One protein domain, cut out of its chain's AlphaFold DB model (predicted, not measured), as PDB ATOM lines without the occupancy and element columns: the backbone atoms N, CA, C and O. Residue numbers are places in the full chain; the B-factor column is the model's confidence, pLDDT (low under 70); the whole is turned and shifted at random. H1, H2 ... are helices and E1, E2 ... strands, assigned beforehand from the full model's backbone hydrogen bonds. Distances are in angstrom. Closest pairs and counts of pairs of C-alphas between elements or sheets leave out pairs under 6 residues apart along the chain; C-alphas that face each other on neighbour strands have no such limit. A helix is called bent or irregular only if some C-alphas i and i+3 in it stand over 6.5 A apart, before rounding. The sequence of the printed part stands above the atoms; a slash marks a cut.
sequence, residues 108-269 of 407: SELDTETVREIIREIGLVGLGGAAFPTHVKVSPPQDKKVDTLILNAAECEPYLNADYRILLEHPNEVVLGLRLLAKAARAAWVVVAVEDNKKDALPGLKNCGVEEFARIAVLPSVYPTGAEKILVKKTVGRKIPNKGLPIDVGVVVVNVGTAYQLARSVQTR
ATOM      1  N   SER A 108     -22.506  -0.196  30.857       87.31
ATOM      2  CA  SER A 108     -23.378  -0.526  31.990       87.31
ATOM      3  C   SER A 108     -23.343  -2.005  32.383       87.31
ATOM      4  O   SER A 108     -23.540  -2.319  33.554       87.31
ATOM      5  N   GLU A 109     -23.060  -2.893  31.433       91.25
ATOM      6  CA  GLU A 109     -23.088  -4.353  31.589       91.25
ATOM      7  C   GLU A 109     -21.703  -4.953  31.859       91.25
ATOM      8  O   GLU A 109     -21.594  -6.120  32.220       91.25
ATOM      9  N   LEU A 110     -20.632  -4.164  31.727       93.31
ATOM     10  CA  LEU A 110     -19.273  -4.642  31.969       93.31
ATOM     11  C   LEU A 110     -19.072  -4.977  33.450       93.31
ATOM     12  O   LEU A 110     -19.084  -4.087  34.307       93.31
ATOM     13  N   ASP A 111     -18.844  -6.249  33.763       94.62
ATOM     14  CA  ASP A 111     -18.469  -6.688  35.105       94.62
ATOM     15  C   ASP A 111     -16.956  -6.533  35.372       94.62
ATOM     16  O   ASP A 111     -16.192  -6.034  34.545       94.62
ATOM     17  N   THR A 112     -16.512  -6.901  36.575       94.31
ATOM     18  CA  THR A 112     -15.105  -6.725  36.983       94.31
ATOM     19  C   THR A 112     -14.143  -7.517  36.099       94.31
ATOM     20  O   THR A 112     -13.110  -6.981  35.694       94.31
ATOM     21  N   GLU A 113     -14.456  -8.785  35.830       94.50
ATOM     22  CA  GLU A 113     -13.547  -9.673  35.107       94.50
ATOM     23  C   GLU A 113     -13.529  -9.325  33.617       94.50
ATOM     24  O   GLU A 113     -12.449  -9.205  33.047       94.50
ATOM     25  N   THR A 114     -14.678  -8.971  33.033       94.69
ATOM     26  CA  THR A 114     -14.770  -8.447  31.666       94.69
ATOM     27  C   THR A 114     -13.898  -7.202  31.502       94.69
ATOM     28  O   THR A 114     -13.129  -7.109  30.551       94.69
ATOM     29  N   VAL A 115     -13.929  -6.242  32.441       96.50
ATOM     30  CA  VAL A 115     -13.048  -5.061  32.350       96.50
ATOM     31  C   VAL A 115     -11.568  -5.457  32.424       96.50
ATOM     32  O   VAL A 115     -10.750  -4.905  31.688       96.50
ATOM     33  N   ARG A 116     -11.193  -6.415  33.279       95.56
ATOM     34  CA  ARG A 116      -9.804  -6.903  33.373       95.56
ATOM     35  C   ARG A 116      -9.349  -7.606  32.097       95.56
ATOM     36  O   ARG A 116      -8.215  -7.388  31.667       95.56
ATOM     37  N   GLU A 117     -10.224  -8.399  31.489       94.44
ATOM     38  CA  GLU A 117      -9.995  -9.038  30.194       94.44
ATOM     39  C   GLU A 117      -9.790  -7.993  29.103       94.44
ATOM     40  O   GLU A 117      -8.772  -8.045  28.421       94.44
ATOM     41  N   ILE A 118     -10.662  -6.982  29.019       95.94
ATOM     42  CA  ILE A 118     -10.511  -5.862  28.079       95.94
ATOM     43  C   ILE A 118      -9.141  -5.204  28.257       95.94
ATOM     44  O   ILE A 118      -8.407  -5.051  27.286       95.94
ATOM     45  N   ILE A 119      -8.756  -4.857  29.493       96.75
ATOM     46  CA  ILE A 119      -7.457  -4.232  29.801       96.75
ATOM     47  C   ILE A 119      -6.285  -5.095  29.301       96.75
ATOM     48  O   ILE A 119      -5.314  -4.551  28.759       96.75
ATOM     49  N   ARG A 120      -6.358  -6.420  29.486       95.00
ATOM     50  CA  ARG A 120      -5.335  -7.364  29.013       95.00
ATOM     51  C   ARG A 120      -5.308  -7.428  27.487       95.00
ATOM     52  O   ARG A 120      -4.237  -7.283  26.901       95.00
ATOM     53  N   GLU A 121      -6.470  -7.614  26.867       94.75
ATOM     54  CA  GLU A 121      -6.639  -7.771  25.422       94.75
ATOM     55  C   GLU A 121      -6.083  -6.575  24.668       94.75
ATOM     56  O   GLU A 121      -5.220  -6.753  23.815       94.75
ATOM     57  N   ILE A 122      -6.465  -5.356  25.063       96.38
ATOM     58  CA  ILE A 122      -6.026  -4.115  24.409       96.38
ATOM     59  C   ILE A 122      -4.542  -3.794  24.649       96.38
ATOM     60  O   ILE A 122      -4.014  -2.808  24.122       96.38
ATOM     61  N   GLY A 123      -3.861  -4.603  25.468       96.19
ATOM     62  CA  GLY A 123      -2.461  -4.433  25.827       96.19
ATOM     63  C   GLY A 123      -2.212  -3.163  26.638       96.19
ATOM     64  O   GLY A 123      -1.184  -2.508  26.434       96.19
ATOM     65  N   LEU A 124      -3.141  -2.776  27.519       97.50
ATOM     66  CA  LEU A 124      -3.022  -1.541  28.290       97.50
ATOM     67  C   LEU A 124      -1.943  -1.664  29.370       97.50
ATOM     68  O   LEU A 124      -1.912  -2.598  30.174       97.50
ATOM     69  N   VAL A 125      -1.079  -0.658  29.423       97.25
ATOM     70  CA  VAL A 125      -0.032  -0.508  30.435       97.25
ATOM     71  C   VAL A 125      -0.189   0.842  31.139       97.25
ATOM     72  O   VAL A 125      -0.885   1.740  30.658       97.25
ATOM     73  N   GLY A 126       0.461   1.008  32.288       96.44
ATOM     74  CA  GLY A 126       0.504   2.276  33.007       96.44
ATOM     75  C   GLY A 126       1.220   3.349  32.186       96.44
ATOM     76  O   GLY A 126       2.435   3.283  32.010       96.44
ATOM     77  N   LEU A 127       0.493   4.367  31.722       95.81
ATOM     78  CA  LEU A 127       1.001   5.362  30.769       95.81
ATOM     79  C   LEU A 127       1.817   6.492  31.413       95.81
ATOM     80  O   LEU A 127       2.371   7.321  30.689       95.81
ATOM     81  N   GLY A 128       1.991   6.453  32.739       86.25
ATOM     82  CA  GLY A 128       2.816   7.385  33.519       86.25
ATOM     83  C   GLY A 128       4.332   7.138  33.456       86.25
ATOM     84  O   GLY A 128       5.065   7.682  34.274       86.25
ATOM     85  N   GLY A 129       4.813   6.289  32.541       78.12
ATOM     86  CA  GLY A 129       6.241   6.121  32.230       78.12
ATOM     87  C   GLY A 129       6.766   4.699  32.423       78.12
ATOM     88  O   GLY A 129       7.319   4.122  31.494       78.12
ATOM     89  N   ALA A 130       6.545   4.090  33.593       82.00
ATOM     90  CA  ALA A 130       7.057   2.743  33.882       82.00
ATOM     91  C   ALA A 130       6.424   1.640  33.016       82.00
ATOM     92  O   ALA A 130       6.983   0.553  32.920       82.00
ATOM     93  N   ALA A 131       5.262   1.897  32.400       92.44
ATOM     94  CA  ALA A 131       4.575   0.939  31.539       92.44
ATOM     95  C   ALA A 131       4.338  -0.419  32.225       92.44
ATOM     96  O   ALA A 131       4.522  -1.469  31.629       92.44
ATOM     97  N   PHE A 132       3.928  -0.427  33.496       94.19
ATOM     98  CA  PHE A 132       3.527  -1.665  34.171       94.19
ATOM     99  C   PHE A 132       2.201  -2.184  33.584       94.19
ATOM    100  O   PHE A 132       1.287  -1.367  33.452       94.19
ATOM    101  N   PRO A 133       2.043  -3.480  33.251       95.06
ATOM    102  CA  PRO A 133       0.785  -3.999  32.711       95.06
ATOM    103  C   PRO A 133      -0.415  -3.694  33.617       95.06
ATOM    104  O   PRO A 133      -0.425  -4.036  34.803       95.06
ATOM    105  N   THR A 134      -1.424  -3.009  33.074       96.56
ATOM    106  CA  THR A 134      -2.519  -2.467  33.891       96.56
ATOM    107  C   THR A 134      -3.399  -3.581  34.445       96.56
ATOM    108  O   THR A 134      -3.841  -3.460  35.585       96.56
ATOM    109  N   HIS A 135      -3.590  -4.686  33.712       94.44
ATOM    110  CA  HIS A 135      -4.402  -5.822  34.172       94.44
ATOM    111  C   HIS A 135      -3.815  -6.453  35.434       94.44
ATOM    112  O   HIS A 135      -4.567  -6.760  36.350       94.44
ATOM    113  N   VAL A 136      -2.483  -6.550  35.536       93.12
ATOM    114  CA  VAL A 136      -1.803  -6.994  36.765       93.12
ATOM    115  C   VAL A 136      -2.011  -5.977  37.887       93.12
ATOM    116  O   VAL A 136      -2.260  -6.353  39.027       93.12
ATOM    117  N   LYS A 137      -1.951  -4.673  37.581       93.56
ATOM    118  CA  LYS A 137      -2.083  -3.608  38.589       93.56
ATOM    119  C   LYS A 137      -3.466  -3.569  39.246       93.56
ATOM    120  O   LYS A 137      -3.557  -3.251  40.427       93.56
ATOM    121  N   VAL A 138      -4.521  -3.864  38.486       93.88
ATOM    122  CA  VAL A 138      -5.919  -3.848  38.960       93.88
ATOM    123  C   VAL A 138      -6.449  -5.235  39.342       93.88
ATOM    124  O   VAL A 138      -7.606  -5.356  39.737       93.88
ATOM    125  N   SER A 139      -5.616  -6.274  39.263       90.81
ATOM    126  CA  SER A 139      -5.952  -7.639  39.691       90.81
ATOM    127  C   SER A 139      -5.100  -8.014  40.903       90.81
ATOM    128  O   SER A 139      -4.105  -8.727  40.753       90.81
ATOM    129  N   PRO A 140      -5.424  -7.490  42.103       82.50
ATOM    130  CA  PRO A 140      -4.664  -7.808  43.300       82.50
ATOM    131  C   PRO A 140      -4.629  -9.323  43.562       82.50
ATOM    132  O   PRO A 140      -5.627 -10.004  43.306       82.50
ATOM    133  N   PRO A 141      -3.509  -9.850  44.095       84.06
ATOM    134  CA  PRO A 141      -3.436 -11.212  44.618       84.06
ATOM    135  C   PRO A 141      -4.537 -11.498  45.646       84.06
ATOM    136  O   PRO A 141      -4.996 -10.582  46.327       84.06
ATOM    137  N   GLN A 142      -4.935 -12.764  45.800       80.38
ATOM    138  CA  GLN A 142      -6.024 -13.155  46.711       80.38
ATOM    139  C   GLN A 142      -5.767 -12.762  48.178       80.38
ATOM    140  O   GLN A 142      -6.713 -12.486  48.910       80.38
ATOM    141  N   ASP A 143      -4.501 -12.700  48.596       84.69
ATOM    142  CA  ASP A 143      -4.060 -12.303  49.937       84.69
ATOM    143  C   ASP A 143      -4.029 -10.780  50.154       84.69
ATOM    144  O   ASP A 143      -3.858 -10.321  51.284       84.69
ATOM    145  N   LYS A 144      -4.219  -9.974  49.099       85.25
ATOM    146  CA  LYS A 144      -4.189  -8.510  49.176       85.25
ATOM    147  C   LYS A 144      -5.544  -7.911  48.841       85.25
ATOM    148  O   LYS A 144      -6.090  -8.093  47.757       85.25
ATOM    149  N   LYS A 145      -6.061  -7.098  49.759       88.44
ATOM    150  CA  LYS A 145      -7.286  -6.330  49.542       88.44
ATOM    151  C   LYS A 145      -6.946  -4.915  49.092       88.44
ATOM    152  O   LYS A 145      -6.293  -4.175  49.821       88.44
ATOM    153  N   VAL A 146      -7.424  -4.536  47.911       93.88
ATOM    154  CA  VAL A 146      -7.438  -3.143  47.455       93.88
ATOM    155  C   VAL A 146      -8.773  -2.532  47.850       93.88
ATOM    156  O   VAL A 146      -9.822  -3.109  47.583       93.88
ATOM    157  N   ASP A 147      -8.732  -1.373  48.499       95.88
ATOM    158  CA  ASP A 147      -9.932  -0.616  48.863       95.88
ATOM    159  C   ASP A 147      -9.956   0.779  48.230       95.88
ATOM    160  O   ASP A 147     -11.036   1.348  48.083       95.88
ATOM    161  N   THR A 148      -8.796   1.309  47.823       98.19
ATOM    162  CA  THR A 148      -8.685   2.657  47.266       98.19
ATOM    163  C   THR A 148      -8.000   2.663  45.904       98.19
ATOM    164  O   THR A 148      -6.924   2.086  45.732       98.19
ATOM    165  N   LEU A 149      -8.575   3.394  44.950       98.50
ATOM    166  CA  LEU A 149      -7.948   3.722  43.675       98.50
ATOM    167  C   LEU A 149      -7.686   5.229  43.574       98.50
ATOM    168  O   LEU A 149      -8.562   6.049  43.833       98.50
ATOM    169  N   ILE A 150      -6.471   5.603  43.182       98.69
ATOM    170  CA  ILE A 150      -6.052   6.994  42.998       98.69
ATOM    171  C   ILE A 150      -5.781   7.242  41.516       98.69
ATOM    172  O   ILE A 150      -4.880   6.626  40.945       98.69
ATOM    173  N   LEU A 151      -6.489   8.195  40.915       98.69
ATOM    174  CA  LEU A 151      -6.096   8.804  39.650       98.69
ATOM    175  C   LEU A 151      -4.995   9.835  39.915       98.69
ATOM    176  O   LEU A 151      -5.226  10.874  40.532       98.69
ATOM    177  N   ASN A 152      -3.787   9.539  39.453       98.31
ATOM    178  CA  ASN A 152      -2.652  10.445  39.477       98.31
ATOM    179  C   ASN A 152      -2.747  11.427  38.304       98.31
ATOM    180  O   ASN A 152      -2.270  11.136  37.207       98.31
ATOM    181  N   ALA A 153      -3.354  12.579  38.574       97.50
ATOM    182  CA  ALA A 153      -3.462  13.732  37.686       97.50
ATOM    183  C   ALA A 153      -2.468  14.846  38.079       97.50
ATOM    184  O   ALA A 153      -2.668  16.018  37.761       97.50
ATOM    185  N   ALA A 154      -1.392  14.490  38.796       95.38
ATOM    186  CA  ALA A 154      -0.380  15.453  39.203       95.38
ATOM    187  C   ALA A 154       0.484  15.899  38.019       95.38
ATOM    188  O   ALA A 154       0.716  17.090  37.871       95.38
ATOM    189  N   GLU A 155       0.959  14.962  37.183       94.44
ATOM    190  CA  GLU A 155       1.913  15.219  36.088       94.44
ATOM    191  C   GLU A 155       3.038  16.180  36.533       94.44
ATOM    192  O   GLU A 155       3.244  17.259  35.980       94.44
ATOM    193  N   CYS A 156       3.736  15.816  37.611       93.69
ATOM    194  CA  CYS A 156       4.683  16.710  38.290       93.69
ATOM    195  C   CYS A 156       6.025  16.864  37.557       93.69
ATOM    196  O   CYS A 156       6.847  17.701  37.920       93.69
ATOM    197  N   GLU A 157       6.291  16.006  36.574       94.06
ATOM    198  CA  GLU A 157       7.525  16.003  35.798       94.06
ATOM    199  C   GLU A 157       7.612  17.275  34.929       94.06
ATOM    200  O   GLU A 157       6.665  17.544  34.182       94.06
ATOM    201  N   PRO A 158       8.694  18.075  35.006       94.62
ATOM    202  CA  PRO A 158       8.804  19.316  34.237       94.62
ATOM    203  C   PRO A 158       8.618  19.106  32.722       94.62
ATOM    204  O   PRO A 158       8.901  18.023  32.210       94.62
ATOM    205  N   TYR A 159       8.183  20.146  32.007       96.69
ATOM    206  CA  TYR A 159       7.912  20.224  30.560       96.69
ATOM    207  C   TYR A 159       6.718  19.415  30.024       96.69
ATOM    208  O   TYR A 159       6.218  19.742  28.946       96.69
ATOM    209  N   LEU A 160       6.270  18.364  30.717       97.00
ATOM    210  CA  LEU A 160       5.209  17.472  30.220       97.00
ATOM    211  C   LEU A 160       3.806  18.061  30.423       97.00
ATOM    212  O   LEU A 160       3.538  18.615  31.476       97.00
ATOM    213  N   ASN A 161       2.902  17.931  29.457       97.50
ATOM    214  CA  ASN A 161       1.507  18.385  29.578       97.50
ATOM    215  C   ASN A 161       0.504  17.404  28.940       97.50
ATOM    216  O   ASN A 161      -0.648  17.762  28.712       97.50
ATOM    217  N   ALA A 162       0.925  16.182  28.612       97.62
ATOM    218  CA  ALA A 162       0.109  15.192  27.922       97.62
ATOM    219  C   ALA A 162      -1.123  14.814  28.752       97.62
ATOM    220  O   ALA A 162      -2.239  14.839  28.238       97.62
ATOM    221  N   ASP A 163      -0.934  14.523  30.040       98.00
ATOM    222  CA  ASP A 163      -2.034  14.209  30.950       98.00
ATOM    223  C   ASP A 163      -2.906  15.444  31.184       98.00
ATOM    224  O   ASP A 163      -4.130  15.344  31.147       98.00
ATOM    225  N   TYR A 164      -2.294  16.619  31.376       97.94
ATOM    226  CA  TYR A 164      -3.036  17.867  31.538       97.94
ATOM    227  C   TYR A 164      -3.953  18.166  30.343       97.94
ATOM    228  O   TYR A 164      -5.132  18.462  30.538       97.94
ATOM    229  N   ARG A 165      -3.457  18.032  29.107       98.31
ATOM    230  CA  ARG A 165      -4.278  18.232  27.907       98.31
ATOM    231  C   ARG A 165      -5.386  17.197  27.775       98.31
ATOM    232  O   ARG A 165      -6.499  17.567  27.422       98.31
ATOM    233  N   ILE A 166      -5.122  15.933  28.115       98.62
ATOM    234  CA  ILE A 166      -6.167  14.900  28.146       98.62
ATOM    235  C   ILE A 166      -7.279  15.291  29.129       98.62
ATOM    236  O   ILE A 166      -8.452  15.136  28.801       98.62
ATOM    237  N   LEU A 167      -6.945  15.821  30.312       98.38
ATOM    238  CA  LEU A 167      -7.955  16.252  31.287       98.38
ATOM    239  C   LEU A 167      -8.832  17.398  30.771       98.38
ATOM    240  O   LEU A 167     -10.016  17.441  31.097       98.38
ATOM    241  N   LEU A 168      -8.253  18.327  30.005       98.19
ATOM    242  CA  LEU A 168      -8.984  19.459  29.435       98.19
ATOM    243  C   LEU A 168      -9.863  19.055  28.249       98.19
ATOM    244  O   LEU A 168     -10.993  19.520  28.141       98.19
ATOM    245  N   GLU A 169      -9.336  18.224  27.350       98.50
ATOM    246  CA  GLU A 169      -9.959  17.933  26.051       98.50
ATOM    247  C   GLU A 169     -10.859  16.691  26.083       98.50
ATOM    248  O   GLU A 169     -11.826  16.617  25.328       98.50
ATOM    249  N   HIS A 170     -10.583  15.737  26.981       98.44
ATOM    250  CA  HIS A 170     -11.280  14.448  27.071       98.44
ATOM    251  C   HIS A 170     -11.717  14.080  28.507       98.44
ATOM    252  O   HIS A 170     -11.449  12.966  28.979       98.44
ATOM    253  N   PRO A 171     -12.384  14.983  29.258       98.44
ATOM    254  CA  PRO A 171     -12.778  14.700  30.638       98.44
ATOM    255  C   PRO A 171     -13.792  13.549  30.741       98.44
ATOM    256  O   PRO A 171     -13.727  12.772  31.695       98.44
ATOM    257  N   ASN A 172     -14.677  13.383  29.749       98.38
ATOM    258  CA  ASN A 172     -15.669  12.303  29.719       98.38
ATOM    259  C   ASN A 172     -14.995  10.926  29.711       98.38
ATOM    260  O   ASN A 172     -15.315  10.058  30.523       98.38
ATOM    261  N   GLU A 173     -14.025  10.736  28.821       98.56
ATOM    262  CA  GLU A 173     -13.263   9.503  28.677       98.56
ATOM    263  C   GLU A 173     -12.402   9.239  29.916       98.56
ATOM    264  O   GLU A 173     -12.324   8.102  30.383       98.56
ATOM    265  N   VAL A 174     -11.801  10.275  30.512       98.75
ATOM    266  CA  VAL A 174     -11.051  10.123  31.768       98.75
ATOM    267  C   VAL A 174     -11.961   9.641  32.899       98.75
ATOM    268  O   VAL A 174     -11.605   8.687  33.594       98.75
ATOM    269  N   VAL A 175     -13.131  10.258  33.088       98.69
ATOM    270  CA  VAL A 175     -14.068   9.885  34.161       98.69
ATOM    271  C   VAL A 175     -14.653   8.490  33.930       98.69
ATOM    272  O   VAL A 175     -14.700   7.683  34.863       98.69
ATOM    273  N   LEU A 176     -15.027   8.159  32.691       98.38
ATOM    274  CA  LEU A 176     -15.499   6.823  32.326       98.38
ATOM    275  C   LEU A 176     -14.424   5.762  32.592       98.38
ATOM    276  O   LEU A 176     -14.677   4.754  33.255       98.38
ATOM    277  N   GLY A 177     -13.202   6.003  32.123       98.38
ATOM    278  CA  GLY A 177     -12.082   5.090  32.299       98.38
ATOM    279  C   GLY A 177     -11.707   4.907  33.763       98.38
ATOM    280  O   GLY A 177     -11.421   3.791  34.196       98.38
ATOM    281  N   LEU A 178     -11.779   5.980  34.555       98.62
ATOM    282  CA  LEU A 178     -11.586   5.929  35.999       98.62
ATOM    283  C   LEU A 178     -12.635   5.039  36.676       98.62
ATOM    284  O   LEU A 178     -12.276   4.219  37.520       98.62
ATOM    285  N   ARG A 179     -13.910   5.157  36.287       97.69
ATOM    286  CA  ARG A 179     -15.002   4.328  36.820       97.69
ATOM    287  C   ARG A 179     -14.786   2.846  36.499       97.69
ATOM    288  O   ARG A 179     -14.950   1.995  37.374       97.69
ATOM    289  N   LEU A 180     -14.353   2.533  35.275       97.88
ATOM    290  CA  LEU A 180     -14.013   1.168  34.861       97.88
ATOM    291  C   LEU A 180     -12.795   0.619  35.621       97.88
ATOM    292  O   LEU A 180     -12.836  -0.507  36.112       97.88
ATOM    293  N   LEU A 181     -11.736   1.416  35.791       98.12
ATOM    294  CA  LEU A 181     -10.554   1.020  36.565       98.12
ATOM    295  C   LEU A 181     -10.883   0.805  38.048       98.12
ATOM    296  O   LEU A 181     -10.380  -0.145  38.643       98.12
ATOM    297  N   ALA A 182     -11.738   1.646  38.639       97.12
ATOM    298  CA  ALA A 182     -12.213   1.479  40.012       97.12
ATOM    299  C   ALA A 182     -12.983   0.162  40.182       97.12
ATOM    300  O   ALA A 182     -12.703  -0.588  41.120       97.12
ATOM    301  N   LYS A 183     -13.871  -0.166  39.229       95.75
ATOM    302  CA  LYS A 183     -14.570  -1.459  39.170       95.75
ATOM    303  C   LYS A 183     -13.576  -2.623  39.065       95.75
ATOM    304  O   LYS A 183     -13.618  -3.523  39.898       95.75
ATOM    305  N   ALA A 184     -12.638  -2.573  38.117       96.06
ATOM    306  CA  ALA A 184     -11.627  -3.617  37.919       96.06
ATOM    307  C   ALA A 184     -10.760  -3.854  39.169       96.06
ATOM    308  O   ALA A 184     -10.470  -4.997  39.521       96.06
ATOM    309  N   ALA A 185     -10.384  -2.780  39.866       95.50
ATOM    310  CA  ALA A 185      -9.614  -2.836  41.106       95.50
ATOM    311  C   ALA A 185     -10.449  -3.232  42.338       95.50
ATOM    312  O   ALA A 185      -9.876  -3.422  43.410       95.50
ATOM    313  N   ARG A 186     -11.780  -3.343  42.201       94.50
ATOM    314  CA  ARG A 186     -12.745  -3.509  43.304       94.50
ATOM    315  C   ARG A 186     -12.575  -2.442  44.395       94.50
ATOM    316  O   ARG A 186     -12.746  -2.717  45.581       94.50
ATOM    317  N   ALA A 187     -12.209  -1.227  43.989       95.88
ATOM    318  CA  ALA A 187     -11.966  -0.123  44.905       95.88
ATOM    319  C   ALA A 187     -13.295   0.458  45.401       95.88
ATOM    320  O   ALA A 187     -14.154   0.829  44.604       95.88
ATOM    321  N   ALA A 188     -13.441   0.561  46.722       95.56
ATOM    322  CA  ALA A 188     -14.582   1.211  47.361       95.56
ATOM    323  C   ALA A 188     -14.421   2.738  47.396       95.56
ATOM    324  O   ALA A 188     -15.407   3.467  47.387       95.56
ATOM    325  N   TRP A 189     -13.175   3.216  47.420       97.81
ATOM    326  CA  TRP A 189     -12.837   4.632  47.475       97.81
ATOM    327  C   TRP A 189     -12.056   5.041  46.235       97.81
ATOM    328  O   TRP A 189     -11.079   4.393  45.859       97.81
ATOM    329  N   VAL A 190     -12.450   6.153  45.621       98.69
ATOM    330  CA  VAL A 190     -11.741   6.722  44.473       98.69
ATOM    331  C   VAL A 190     -11.277   8.131  44.812       98.69
ATOM    332  O   VAL A 190     -12.032   8.936  45.358       98.69
ATOM    333  N   VAL A 191     -10.018   8.437  44.501       98.69
ATOM    334  CA  VAL A 191      -9.428   9.766  44.697       98.69
ATOM    335  C   VAL A 191      -8.849  10.271  43.384       98.69
ATOM    336  O   VAL A 191      -8.078   9.568  42.738       98.69
ATOM    337  N   VAL A 192      -9.159  11.508  43.012       98.69
ATOM    338  CA  VAL A 192      -8.528  12.203  41.885       98.69
ATOM    339  C   VAL A 192      -7.544  13.223  42.433       98.69
ATOM    340  O   VAL A 192      -7.941  14.219  43.031       98.69
ATOM    341  N   ALA A 193      -6.251  12.951  42.275       98.31
ATOM    342  CA  ALA A 193      -5.180  13.770  42.822       98.31
ATOM    343  C   ALA A 193      -4.647  14.738  41.761       98.31
ATOM    344  O   ALA A 193      -3.947  14.311  40.843       98.31
ATOM    345  N   VAL A 194      -4.971  16.025  41.894       97.69
ATOM    346  CA  VAL A 194      -4.667  17.080  40.910       97.69
ATOM    347  C   VAL A 194      -3.748  18.116  41.547       97.69
ATOM    348  O   VAL A 194      -3.970  18.508  42.688       97.69
ATOM    349  N   GLU A 195      -2.722  18.577  40.837       96.31
ATOM    350  CA  GLU A 195      -1.905  19.699  41.319       96.31
ATOM    351  C   GLU A 195      -2.657  21.038  41.212       96.31
ATOM    352  O   GLU A 195      -3.491  21.244  40.330       96.31
ATOM    353  N   ASP A 196      -2.373  21.973  42.113       95.25
ATOM    354  CA  ASP A 196      -3.008  23.293  42.170       95.25
ATOM    355  C   ASP A 196      -2.769  24.154  40.921       95.25
ATOM    356  O   ASP A 196      -3.631  24.964  40.580       95.25
ATOM    357  N   ASN A 197      -1.681  23.917  40.188       92.81
ATOM    358  CA  ASN A 197      -1.439  24.514  38.877       92.81
ATOM    359  C   ASN A 197      -2.291  23.909  37.743       92.81
ATOM    360  O   ASN A 197      -2.162  24.360  36.611       92.81
ATOM    361  N   LYS A 198      -3.160  22.919  37.994       94.06
ATOM    362  CA  LYS A 198      -4.039  22.266  36.993       94.06
ATOM    363  C   LYS A 198      -5.526  22.378  37.341       94.06
ATOM    364  O   LYS A 198      -6.343  21.590  36.870       94.06
ATOM    365  N   LYS A 199      -5.894  23.364  38.168       93.88
ATOM    366  CA  LYS A 199      -7.284  23.584  38.603       93.88
ATOM    367  C   LYS A 199      -8.258  23.835  37.449       93.88
ATOM    368  O   LYS A 199      -9.433  23.510  37.589       93.88
ATOM    369  N   ASP A 200      -7.765  24.315  36.312       94.88
ATOM    370  CA  ASP A 200      -8.551  24.577  35.100       94.88
ATOM    371  C   ASP A 200      -9.210  23.307  34.529       94.88
ATOM    372  O   ASP A 200     -10.230  23.388  33.853       94.88
ATOM    373  N   ALA A 201      -8.682  22.120  34.853       95.19
ATOM    374  CA  ALA A 201      -9.280  20.841  34.478       95.19
ATOM    375  C   ALA A 201     -10.442  20.400  35.389       95.19
ATOM    376  O   ALA A 201     -11.233  19.533  35.014       95.19
ATOM    377  N   LEU A 202     -10.566  20.970  36.594       97.12
ATOM    378  CA  LEU A 202     -11.571  20.536  37.568       97.12
ATOM    379  C   LEU A 202     -13.012  20.765  37.095       97.12
ATOM    380  O   LEU A 202     -13.806  19.843  37.278       97.12
ATOM    381  N   PRO A 203     -13.385  21.912  36.486       98.12
ATOM    382  CA  PRO A 203     -14.742  22.109  35.978       98.12
ATOM    383  C   PRO A 203     -15.161  21.023  34.983       98.12
ATOM    384  O   PRO A 203     -16.252  20.477  35.114       98.12
ATOM    385  N   GLY A 204     -14.274  20.649  34.050       97.50
ATOM    386  CA  GLY A 204     -14.532  19.581  33.081       97.50
ATOM    387  C   GLY A 204     -14.817  18.246  33.768       97.50
ATOM    388  O   GLY A 204     -15.857  17.640  33.533       97.50
ATOM    389  N   LEU A 205     -13.952  17.829  34.696       98.00
ATOM    390  CA  LEU A 205     -14.150  16.589  35.453       98.00
ATOM    391  C   LEU A 205     -15.444  16.599  36.287       98.00
ATOM    392  O   LEU A 205     -16.140  15.586  36.356       98.00
ATOM    393  N   LYS A 206     -15.774  17.733  36.919       98.12
ATOM    394  CA  LYS A 206     -16.995  17.894  37.724       98.12
ATOM    395  C   LYS A 206     -18.255  17.794  36.874       98.12
ATOM    396  O   LYS A 206     -19.166  17.064  37.246       98.12
ATOM    397  N   ASN A 207     -18.273  18.453  35.717       98.19
ATOM    398  CA  ASN A 207     -19.391  18.390  34.775       98.19
ATOM    399  C   ASN A 207     -19.615  16.969  34.235       98.19
ATOM    400  O   ASN A 207     -20.744  16.606  33.922       98.19
ATOM    401  N   CYS A 208     -18.564  16.150  34.175       97.94
ATOM    402  CA  CYS A 208     -18.642  14.733  33.818       97.94
ATOM    403  C   CYS A 208     -19.062  13.813  34.985       97.94
ATOM    404  O   CYS A 208     -19.003  12.592  34.844       97.94
ATOM    405  N   GLY A 209     -19.438  14.359  36.147       97.56
ATOM    406  CA  GLY A 209     -19.937  13.580  37.285       97.56
ATOM    407  C   GLY A 209     -18.850  12.873  38.101       97.56
ATOM    408  O   GLY A 209     -19.133  11.891  38.785       97.56
ATOM    409  N   VAL A 210     -17.588  13.330  38.063       97.94
ATOM    410  CA  VAL A 210     -16.506  12.681  38.836       97.94
ATOM    411  C   VAL A 210     -16.779  12.680  40.348       97.94
ATOM    412  O   VAL A 210     -16.430  11.724  41.038       97.94
ATOM    413  N   GLU A 211     -17.432  13.729  40.862       97.81
ATOM    414  CA  GLU A 211     -17.733  13.894  42.293       97.81
ATOM    415  C   GLU A 211     -18.844  12.953  42.787       97.81
ATOM    416  O   GLU A 211     -19.010  12.792  43.992       97.81
ATOM    417  N   GLU A 212     -19.553  12.266  41.885       97.56
ATOM    418  CA  GLU A 212     -20.553  11.254  42.252       97.56
ATOM    419  C   GLU A 212     -19.928  10.006  42.891       97.56
ATOM    420  O   GLU A 212     -20.599   9.280  43.622       97.56
ATOM    421  N   PHE A 213     -18.659   9.713  42.587       97.94
ATOM    422  CA  PHE A 213     -18.002   8.477  43.026       97.94
ATOM    423  C   PHE A 213     -16.535   8.648  43.433       97.94
ATOM    424  O   PHE A 213     -15.927   7.697  43.930       97.94
ATOM    425  N   ALA A 214     -15.944   9.829  43.235       98.38
ATOM    426  CA  ALA A 214     -14.558  10.101  43.580       98.38
ATOM    427  C   ALA A 214     -14.392  11.424  44.333       98.38
ATOM    428  O   ALA A 214     -15.039  12.428  44.047       98.38
ATOM    429  N   ARG A 215     -13.438  11.449  45.267       98.12
ATOM    430  CA  ARG A 215     -13.009  12.672  45.949       98.12
ATOM    431  C   ARG A 215     -11.883  13.343  45.172       98.12
ATOM    432  O   ARG A 215     -10.848  12.728  44.927       98.12
ATOM    433  N   ILE A 216     -12.016  14.633  44.885       98.25
ATOM    434  CA  ILE A 216     -10.914  15.434  44.338       98.25
ATOM    435  C   ILE A 216      -9.993  15.880  45.483       98.25
ATOM    436  O   ILE A 216     -10.432  16.481  46.465       98.25
ATOM    437  N   ALA A 217      -8.700  15.586  45.360       97.81
ATOM    438  CA  ALA A 217      -7.644  16.035  46.256       97.81
ATOM    439  C   ALA A 217      -6.711  16.988  45.500       97.81
ATOM    440  O   ALA A 217      -5.958  16.561  44.624       97.81
ATOM    441  N   VAL A 218      -6.757  18.276  45.846       97.56
ATOM    442  CA  VAL A 218      -5.849  19.283  45.285       97.56
ATOM    443  C   VAL A 218      -4.532  19.265  46.061       97.56
ATOM    444  O   VAL A 218      -4.529  19.362  47.289       97.56
ATOM    445  N   LEU A 219      -3.418  19.126  45.349       96.44
ATOM    446  CA  LEU A 219      -2.075  18.989  45.904       96.44
ATOM    447  C   LEU A 219      -1.180  20.165  45.483       96.44
ATOM    448  O   LEU A 219      -1.380  20.714  44.405       96.44
ATOM    449  N   PRO A 220      -0.153  20.529  46.271       93.06
ATOM    450  CA  PRO A 220       0.816  21.543  45.849       93.06
ATOM    451  C   PRO A 220       1.601  21.099  44.605       93.06
ATOM    452  O   PRO A 220       2.108  19.970  44.597       93.06
ATOM    453  N   SER A 221       1.777  21.985  43.617       92.44
ATOM    454  CA  SER A 221       2.583  21.758  42.405       92.44
ATOM    455  C   SER A 221       4.089  21.750  42.692       92.44
ATOM    456  O   SER A 221       4.841  22.658  42.335       92.44
ATOM    457  N   VAL A 222       4.544  20.719  43.401       90.69
ATOM    458  CA  VAL A 222       5.944  20.554  43.801       90.69
ATOM    459  C   VAL A 222       6.409  19.158  43.425       90.69
ATOM    460  O   VAL A 222       5.880  18.160  43.922       90.69
ATOM    461  N   TYR A 223       7.447  19.072  42.597       93.50
ATOM    462  CA  TYR A 223       8.091  17.801  42.274       93.50
ATOM    463  C   TYR A 223       8.716  17.159  43.534       93.50
ATOM    464  O   TYR A 223       9.421  17.857  44.270       93.50
ATOM    465  N   PRO A 224       8.509  15.850  43.809       93.44
ATOM    466  CA  PRO A 224       7.865  14.823  42.989       93.44
ATOM    467  C   PRO A 224       6.505  14.396  43.570       93.44
ATOM    468  O   PRO A 224       6.327  13.242  43.956       93.44
ATOM    469  N   THR A 225       5.537  15.308  43.694       92.81
ATOM    470  CA  THR A 225       4.224  14.988  44.292       92.81
ATOM    471  C   THR A 225       3.500  13.845  43.571       92.81
ATOM    472  O   THR A 225       2.850  13.038  44.231       92.81
ATOM    473  N   GLY A 226       3.692  13.700  42.258       92.69
ATOM    474  CA  GLY A 226       3.152  12.592  41.463       92.69
ATOM    475  C   GLY A 226       3.814  11.226  41.693       92.69
ATOM    476  O   GLY A 226       3.356  10.234  41.133       92.69
ATOM    477  N   ALA A 227       4.872  11.127  42.498       93.44
ATOM    478  CA  ALA A 227       5.475   9.845  42.842       93.44
ATOM    479  C   ALA A 227       4.571   9.023  43.761       93.44
ATOM    480  O   ALA A 227       4.142   9.526  44.794       93.44
ATOM    481  N   GLU A 228       4.367   7.736  43.467       92.56
ATOM    482  CA  GLU A 228       3.376   6.902  44.167       92.56
ATOM    483  C   GLU A 228       3.515   6.934  45.701       92.56
ATOM    484  O   GLU A 228       2.529   7.153  46.399       92.56
ATOM    485  N   LYS A 229       4.738   6.819  46.246       93.00
ATOM    486  CA  LYS A 229       4.979   6.888  47.703       93.00
ATOM    487  C   LYS A 229       4.559   8.224  48.328       93.00
ATOM    488  O   LYS A 229       4.102   8.250  49.468       93.00
ATOM    489  N   ILE A 230       4.733   9.326  47.601       94.75
ATOM    490  CA  ILE A 230       4.402  10.678  48.068       94.75
ATOM    491  C   ILE A 230       2.915  10.949  47.882       94.75
ATOM    492  O   ILE A 230       2.262  11.430  48.805       94.75
ATOM    493  N   LEU A 231       2.388  10.577  46.718       96.69
ATOM    494  CA  LEU A 231       0.992  10.723  46.348       96.69
ATOM    495  C   LEU A 231       0.088  10.004  47.349       96.69
ATOM    496  O   LEU A 231      -0.761  10.645  47.952       96.69
ATOM    497  N   VAL A 232       0.335   8.712  47.604       97.25
ATOM    498  CA  VAL A 232      -0.449   7.897  48.551       97.25
ATOM    499  C   VAL A 232      -0.426   8.503  49.956       97.25
ATOM    500  O   VAL A 232      -1.467   8.633  50.599       97.25
ATOM    501  N   LYS A 233       0.743   8.955  50.425       96.19
ATOM    502  CA  LYS A 233       0.854   9.602  51.737       96.19
ATOM    503  C   LYS A 233       0.055  10.907  51.798       96.19
ATOM    504  O   LYS A 233      -0.601  11.158  52.803       96.19
ATOM    505  N   LYS A 234       0.113  11.740  50.754       96.00
ATOM    506  CA  LYS A 234      -0.564  13.047  50.718       96.00
ATOM    507  C   LYS A 234      -2.078  12.948  50.527       96.00
ATOM    508  O   LYS A 234      -2.786  13.832  50.993       96.00
ATOM    509  N   THR A 235      -2.574  11.919  49.844       96.94
ATOM    510  CA  THR A 235      -4.004  11.789  49.526       96.94
ATOM    511  C   THR A 235      -4.769  10.974  50.561       96.94
ATOM    512  O   THR A 235      -5.855  11.378  50.966       96.94
ATOM    513  N   VAL A 236      -4.214   9.838  50.996       96.31
ATOM    514  CA  VAL A 236      -4.904   8.874  51.872       96.31
ATOM    515  C   VAL A 236      -4.184   8.634  53.199       96.31
ATOM    516  O   VAL A 236      -4.633   7.824  54.003       96.31
ATOM    517  N   GLY A 237      -3.050   9.301  53.444       96.56
ATOM    518  CA  GLY A 237      -2.319   9.215  54.715       96.56
ATOM    519  C   GLY A 237      -1.555   7.907  54.940       96.56
ATOM    520  O   GLY A 237      -0.902   7.750  55.971       96.56
ATOM    521  N   ARG A 238      -1.591   6.964  53.991       96.56
ATOM    522  CA  ARG A 238      -0.941   5.651  54.125       96.56
ATOM    523  C   ARG A 238       0.533   5.734  53.735       96.56
ATOM    524  O   ARG A 238       0.898   6.380  52.753       96.56
ATOM    525  N   LYS A 239       1.402   5.062  54.494       94.56
ATOM    526  CA  LYS A 239       2.842   4.994  54.210       94.56
ATOM    527  C   LYS A 239       3.181   3.646  53.588       94.56
ATOM    528  O   LYS A 239       3.115   2.630  54.266       94.56
ATOM    529  N   ILE A 240       3.593   3.660  52.322       94.19
ATOM    530  CA  ILE A 240       4.094   2.460  51.645       94.19
ATOM    531  C   ILE A 240       5.387   1.996  52.348       94.19
ATOM    532  O   ILE A 240       6.294   2.824  52.519       94.19
ATOM    533  N   PRO A 241       5.494   0.716  52.754       90.69
ATOM    534  CA  PRO A 241       6.705   0.163  53.348       90.69
ATOM    535  C   PRO A 241       7.938   0.299  52.446       90.69
ATOM    536  O   PRO A 241       7.850   0.465  51.226       90.69
ATOM    537  N   ASN A 242       9.122   0.185  53.046       84.88
ATOM    538  CA  ASN A 242      10.359   0.048  52.280       84.88
ATOM    539  C   ASN A 242      10.276  -1.209  51.403       84.88
ATOM    540  O   ASN A 242       9.787  -2.244  51.848       84.88
ATOM    541  N   LYS A 243      10.704  -1.086  50.145       83.12
ATOM    542  CA  LYS A 243      10.575  -2.068  49.056       83.12
ATOM    543  C   LYS A 243       9.138  -2.493  48.729       83.12
ATOM    544  O   LYS A 243       8.953  -3.311  47.837       83.12
ATOM    545  N   GLY A 244       8.149  -1.915  49.408       88.31
ATOM    546  CA  GLY A 244       6.740  -2.164  49.165       88.31
ATOM    547  C   GLY A 244       6.199  -1.383  47.973       88.31
ATOM    548  O   GLY A 244       6.796  -0.416  47.485       88.31
ATOM    549  N   LEU A 245       5.024  -1.808  47.536       90.94
ATOM    550  CA  LEU A 245       4.221  -1.250  46.458       90.94
ATOM    551  C   LEU A 245       2.930  -0.636  47.028       90.94
ATOM    552  O   LEU A 245       2.522  -0.984  48.137       90.94
ATOM    553  N   PRO A 246       2.229   0.242  46.284       93.75
ATOM    554  CA  PRO A 246       0.949   0.809  46.731       93.75
ATOM    555  C   PRO A 246      -0.074  -0.242  47.194       93.75
ATOM    556  O   PRO A 246      -0.817  -0.019  48.150       93.75
ATOM    557  N   ILE A 247      -0.058  -1.420  46.567       94.12
ATOM    558  CA  ILE A 247      -0.956  -2.531  46.887       94.12
ATOM    559  C   ILE A 247      -0.752  -3.084  48.305       94.12
ATOM    560  O   ILE A 247      -1.702  -3.580  48.902       94.12
ATOM    561  N   ASP A 248       0.449  -2.941  48.880       93.81
ATOM    562  CA  ASP A 248       0.769  -3.393  50.246       93.81
ATOM    563  C   ASP A 248       0.069  -2.554  51.319       93.81
ATOM    564  O   ASP A 248       0.034  -2.928  52.487       93.81
ATOM    565  N   VAL A 249      -0.494  -1.410  50.925       95.50
ATOM    566  CA  VAL A 249      -1.309  -0.550  51.783       95.50
ATOM    567  C   VAL A 249      -2.737  -0.405  51.252       95.50
ATOM    568  O   VAL A 249      -3.417   0.563  51.583       95.50
ATOM    569  N   GLY A 250      -3.189  -1.346  50.416       95.88
ATOM    570  CA  GLY A 250      -4.553  -1.397  49.881       95.88
ATOM    571  C   GLY A 250      -4.876  -0.334  48.829       95.88
ATOM    572  O   GLY A 250      -6.044   0.013  48.651       95.88
ATOM    573  N   VAL A 251      -3.857   0.202  48.145       97.50
ATOM    574  CA  VAL A 251      -4.011   1.296  47.177       97.50
ATOM    575  C   VAL A 251      -3.550   0.889  45.782       97.50
ATOM    576  O   VAL A 251      -2.474   0.325  45.604       97.50
ATOM    577  N   VAL A 252      -4.318   1.263  44.763       97.12
ATOM    578  CA  VAL A 252      -3.898   1.218  43.359       97.12
ATOM    579  C   VAL A 252      -3.803   2.639  42.821       97.12
ATOM    580  O   VAL A 252      -4.727   3.427  42.966       97.12
ATOM    581  N   VAL A 253      -2.682   2.980  42.187       97.50
ATOM    582  CA  VAL A 253      -2.492   4.286  41.539       97.50
ATOM    583  C   VAL A 253      -2.549   4.105  40.025       97.50
ATOM    584  O   VAL A 253      -1.822   3.281  39.478       97.50
ATOM    585  N   VAL A 254      -3.369   4.876  39.324       97.88
ATOM    586  CA  VAL A 254      -3.473   4.856  37.856       97.88
ATOM    587  C   VAL A 254      -3.212   6.245  37.290       97.88
ATOM    588  O   VAL A 254      -3.423   7.243  37.965       97.88
ATOM    589  N   ASN A 255      -2.700   6.318  36.069       98.06
ATOM    590  CA  ASN A 255      -2.403   7.580  35.391       98.06
ATOM    591  C   ASN A 255      -3.601   8.042  34.539       98.06
ATOM    592  O   ASN A 255      -4.404   7.208  34.115       98.06
ATOM    593  N   VAL A 256      -3.699   9.347  34.268       98.50
ATOM    594  CA  VAL A 256      -4.746   9.949  33.419       98.50
ATOM    595  C   VAL A 256      -4.804   9.292  32.046       98.50
ATOM    596  O   VAL A 256      -5.865   8.797  31.666       98.50
ATOM    597  N   GLY A 257      -3.672   9.192  31.342       98.25
ATOM    598  CA  GLY A 257      -3.618   8.520  30.046       98.25
ATOM    599  C   GLY A 257      -4.105   7.067  30.094       98.25
ATOM    600  O   GLY A 257      -4.731   6.597  29.148       98.25
ATOM    601  N   THR A 258      -3.869   6.348  31.196       98.50
ATOM    602  CA  THR A 258      -4.359   4.969  31.361       98.50
ATOM    603  C   THR A 258      -5.883   4.907  31.471       98.50
ATOM    604  O   THR A 258      -6.486   4.032  30.854       98.50
ATOM    605  N   ALA A 259      -6.504   5.821  32.224       98.69
ATOM    606  CA  ALA A 259      -7.961   5.916  32.303       98.69
ATOM    607  C   ALA A 259      -8.557   6.285  30.937       98.69
ATOM    608  O   ALA A 259      -9.394   5.552  30.414       98.69
ATOM    609  N   TYR A 260      -8.038   7.348  30.324       98.69
ATOM    610  CA  TYR A 260      -8.433   7.798  28.990       98.69
ATOM    611  C   TYR A 260      -8.378   6.669  27.950       98.69
ATOM    612  O   TYR A 260      -9.362   6.410  27.258       98.69
ATOM    613  N   GLN A 261      -7.259   5.938  27.883       98.31
ATOM    614  CA  GLN A 261      -7.100   4.852  26.920       98.31
ATOM    615  C   GLN A 261      -8.116   3.725  27.133       98.31
ATOM    616  O   GLN A 261      -8.619   3.188  26.151       98.31
ATOM    617  N   LEU A 262      -8.430   3.359  28.381       98.19
ATOM    618  CA  LEU A 262      -9.406   2.301  28.644       98.19
ATOM    619  C   LEU A 262     -10.796   2.684  28.129       98.19
ATOM    620  O   LEU A 262     -11.414   1.901  27.412       98.19
ATOM    621  N   ALA A 263     -11.272   3.888  28.458       97.62
ATOM    622  CA  ALA A 263     -12.560   4.375  27.965       97.62
ATOM    623  C   ALA A 263     -12.598   4.404  26.437       97.62
ATOM    624  O   ALA A 263     -13.516   3.856  25.826       97.62
ATOM    625  N   ARG A 264     -11.548   4.959  25.828       96.00
ATOM    626  CA  ARG A 264     -11.431   5.040  24.379       96.00
ATOM    627  C   ARG A 264     -11.461   3.660  23.723       96.00
ATOM    628  O   ARG A 264     -12.147   3.479  22.721       96.00
ATOM    629  N   SER A 265     -10.742   2.683  24.268       96.19
ATOM    630  CA  SER A 265     -10.748   1.315  23.745       96.19
ATOM    631  C   SER A 265     -12.118   0.653  23.871       96.19
ATOM    632  O   SER A 265     -12.536  -0.029  22.945       96.19
ATOM    633  N   VAL A 266     -12.853   0.897  24.959       95.00
ATOM    634  CA  VAL A 266     -14.222   0.377  25.107       95.00
ATOM    635  C   VAL A 266     -15.168   1.002  24.077       95.00
ATOM    636  O   VAL A 266     -15.987   0.299  23.493       95.00
ATOM    637  N   GLN A 267     -15.033   2.301  23.808       92.56
ATOM    638  CA  GLN A 267     -15.894   3.021  22.862       92.56
ATOM    639  C   GLN A 267     -15.558   2.734  21.391       92.56
ATOM    640  O   GLN A 267     -16.453   2.652  20.556       92.56
ATOM    641  N   THR A 268     -14.272   2.598  21.063       91.69
ATOM    642  CA  THR A 268     -13.787   2.520  19.669       91.69
ATOM    643  C   THR A 268     -13.320   1.130  19.255       91.69
ATOM    644  O   THR A 268     -13.043   0.915  18.079       91.69
ATOM    645  N   ARG A 269     -13.206   0.188  20.204       91.81
ATOM    646  CA  ARG A 269     -12.633  -1.163  20.036       91.81
ATOM    647  C   ARG A 269     -11.141  -1.178  19.701       91.81
ATOM    648  O   ARG A 269     -10.544  -2.243  19.590       91.81
TER     649      ARG A 269
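This is residues 108 to 269 of the 407 residues of the protein "Ion-translocating oxidoreductase complex subunit C" of Candidatus Termititenax persephonae (UniProt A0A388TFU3). What is the shape? A strongly twisted sheet of four parallel strands is the middle of three layers, with H4, H5 and H8 on one face and H6 on the other. H8 crosses H4, and H1 packs on residues 180 to 184 of H4. What makes it up? The printed part has 162 residues, mixed in class, with eight named helices and four named strands in the order H1 H2 E1 H3 H4 E2 H5 E3 H6 H7 E4 H8; the sheet's order is E3 E2 E1 E4. How large is it? It is compact and rounded, with a radius of gyration of the C-alphas of 14.4 A and spans of 39 by 36 by 28 A.

What comes first? H1, residues 112 to 121, touches H2, residues 134 to 137, the closest C-alphas being those of Arg 120 and His 135, 5.5 A. H1 touches H4, residues 171 to 184, closest at the C-alphas of Thr 112 and Ala 184, 4.8 A. How is the sheet paired? E1, residues 148 to 153, is the parallel neighbour of E2, residues 189 to 195, with N 151 and O 191 2.8 A apart, and of E4, residues 251 to 255, with N 150 and O 252 2.8 A apart. E2 is also parallel to E3, residues 215 to 219, with N 217 and O 192 2.8 A apart; these three pairs of atoms are within hydrogen-bond range. Where are the helices? H3, residues 162 to 169, only grazes the sheet, as does H7, residues 246 to 249, while H5, residues 196 to 207, is on the same face as H4 and H6, residues 228 to 236, is on the opposite face. H4, the hub, touches H8, residues 256 to 268, about perpendicular at 88 degrees, with the C-alphas of Gly 177 and Ala 259 closest at 4.2 A. E1, H3 H4, E2 and E2, H5, E3 are strand-helix-strand units, parallel neighbour strands with helices between, and E3, H6 H7, E4 is a split one, with E2 and E1 between its two strands in the sheet; the crossovers are right-handed. How regular are the backbones? Every O i to N i+4 pair is within hydrogen-bond range in H1, H3, H4 and H8, against 4 of 5 in H6 and 3 of 8 in H5, where 6 of 9 O i to N i+3 pairs are; H2 and H7 are too short for such a pair. H5 is irregular, with C-alphas 197 and 200 8.1 A apart.

Where are the ends? H1 begins at C-alpha 112 (-15.105, -6.725, 36.983), and H8 ends at C-alpha 268 (-13.787, 2.520, 19.669). Which are longest? H4 is 19.7 A and E2 19.6 A from first to last C-alpha.

How far does it reach? The C-alphas of Asn 242 and Thr 268, the two farthest apart, are 40.7 A apart. Is anything broken or doubtful? The printed part has no cut, the link from H1 to H2 is long, and no printed residue is under 70 in pLDDT.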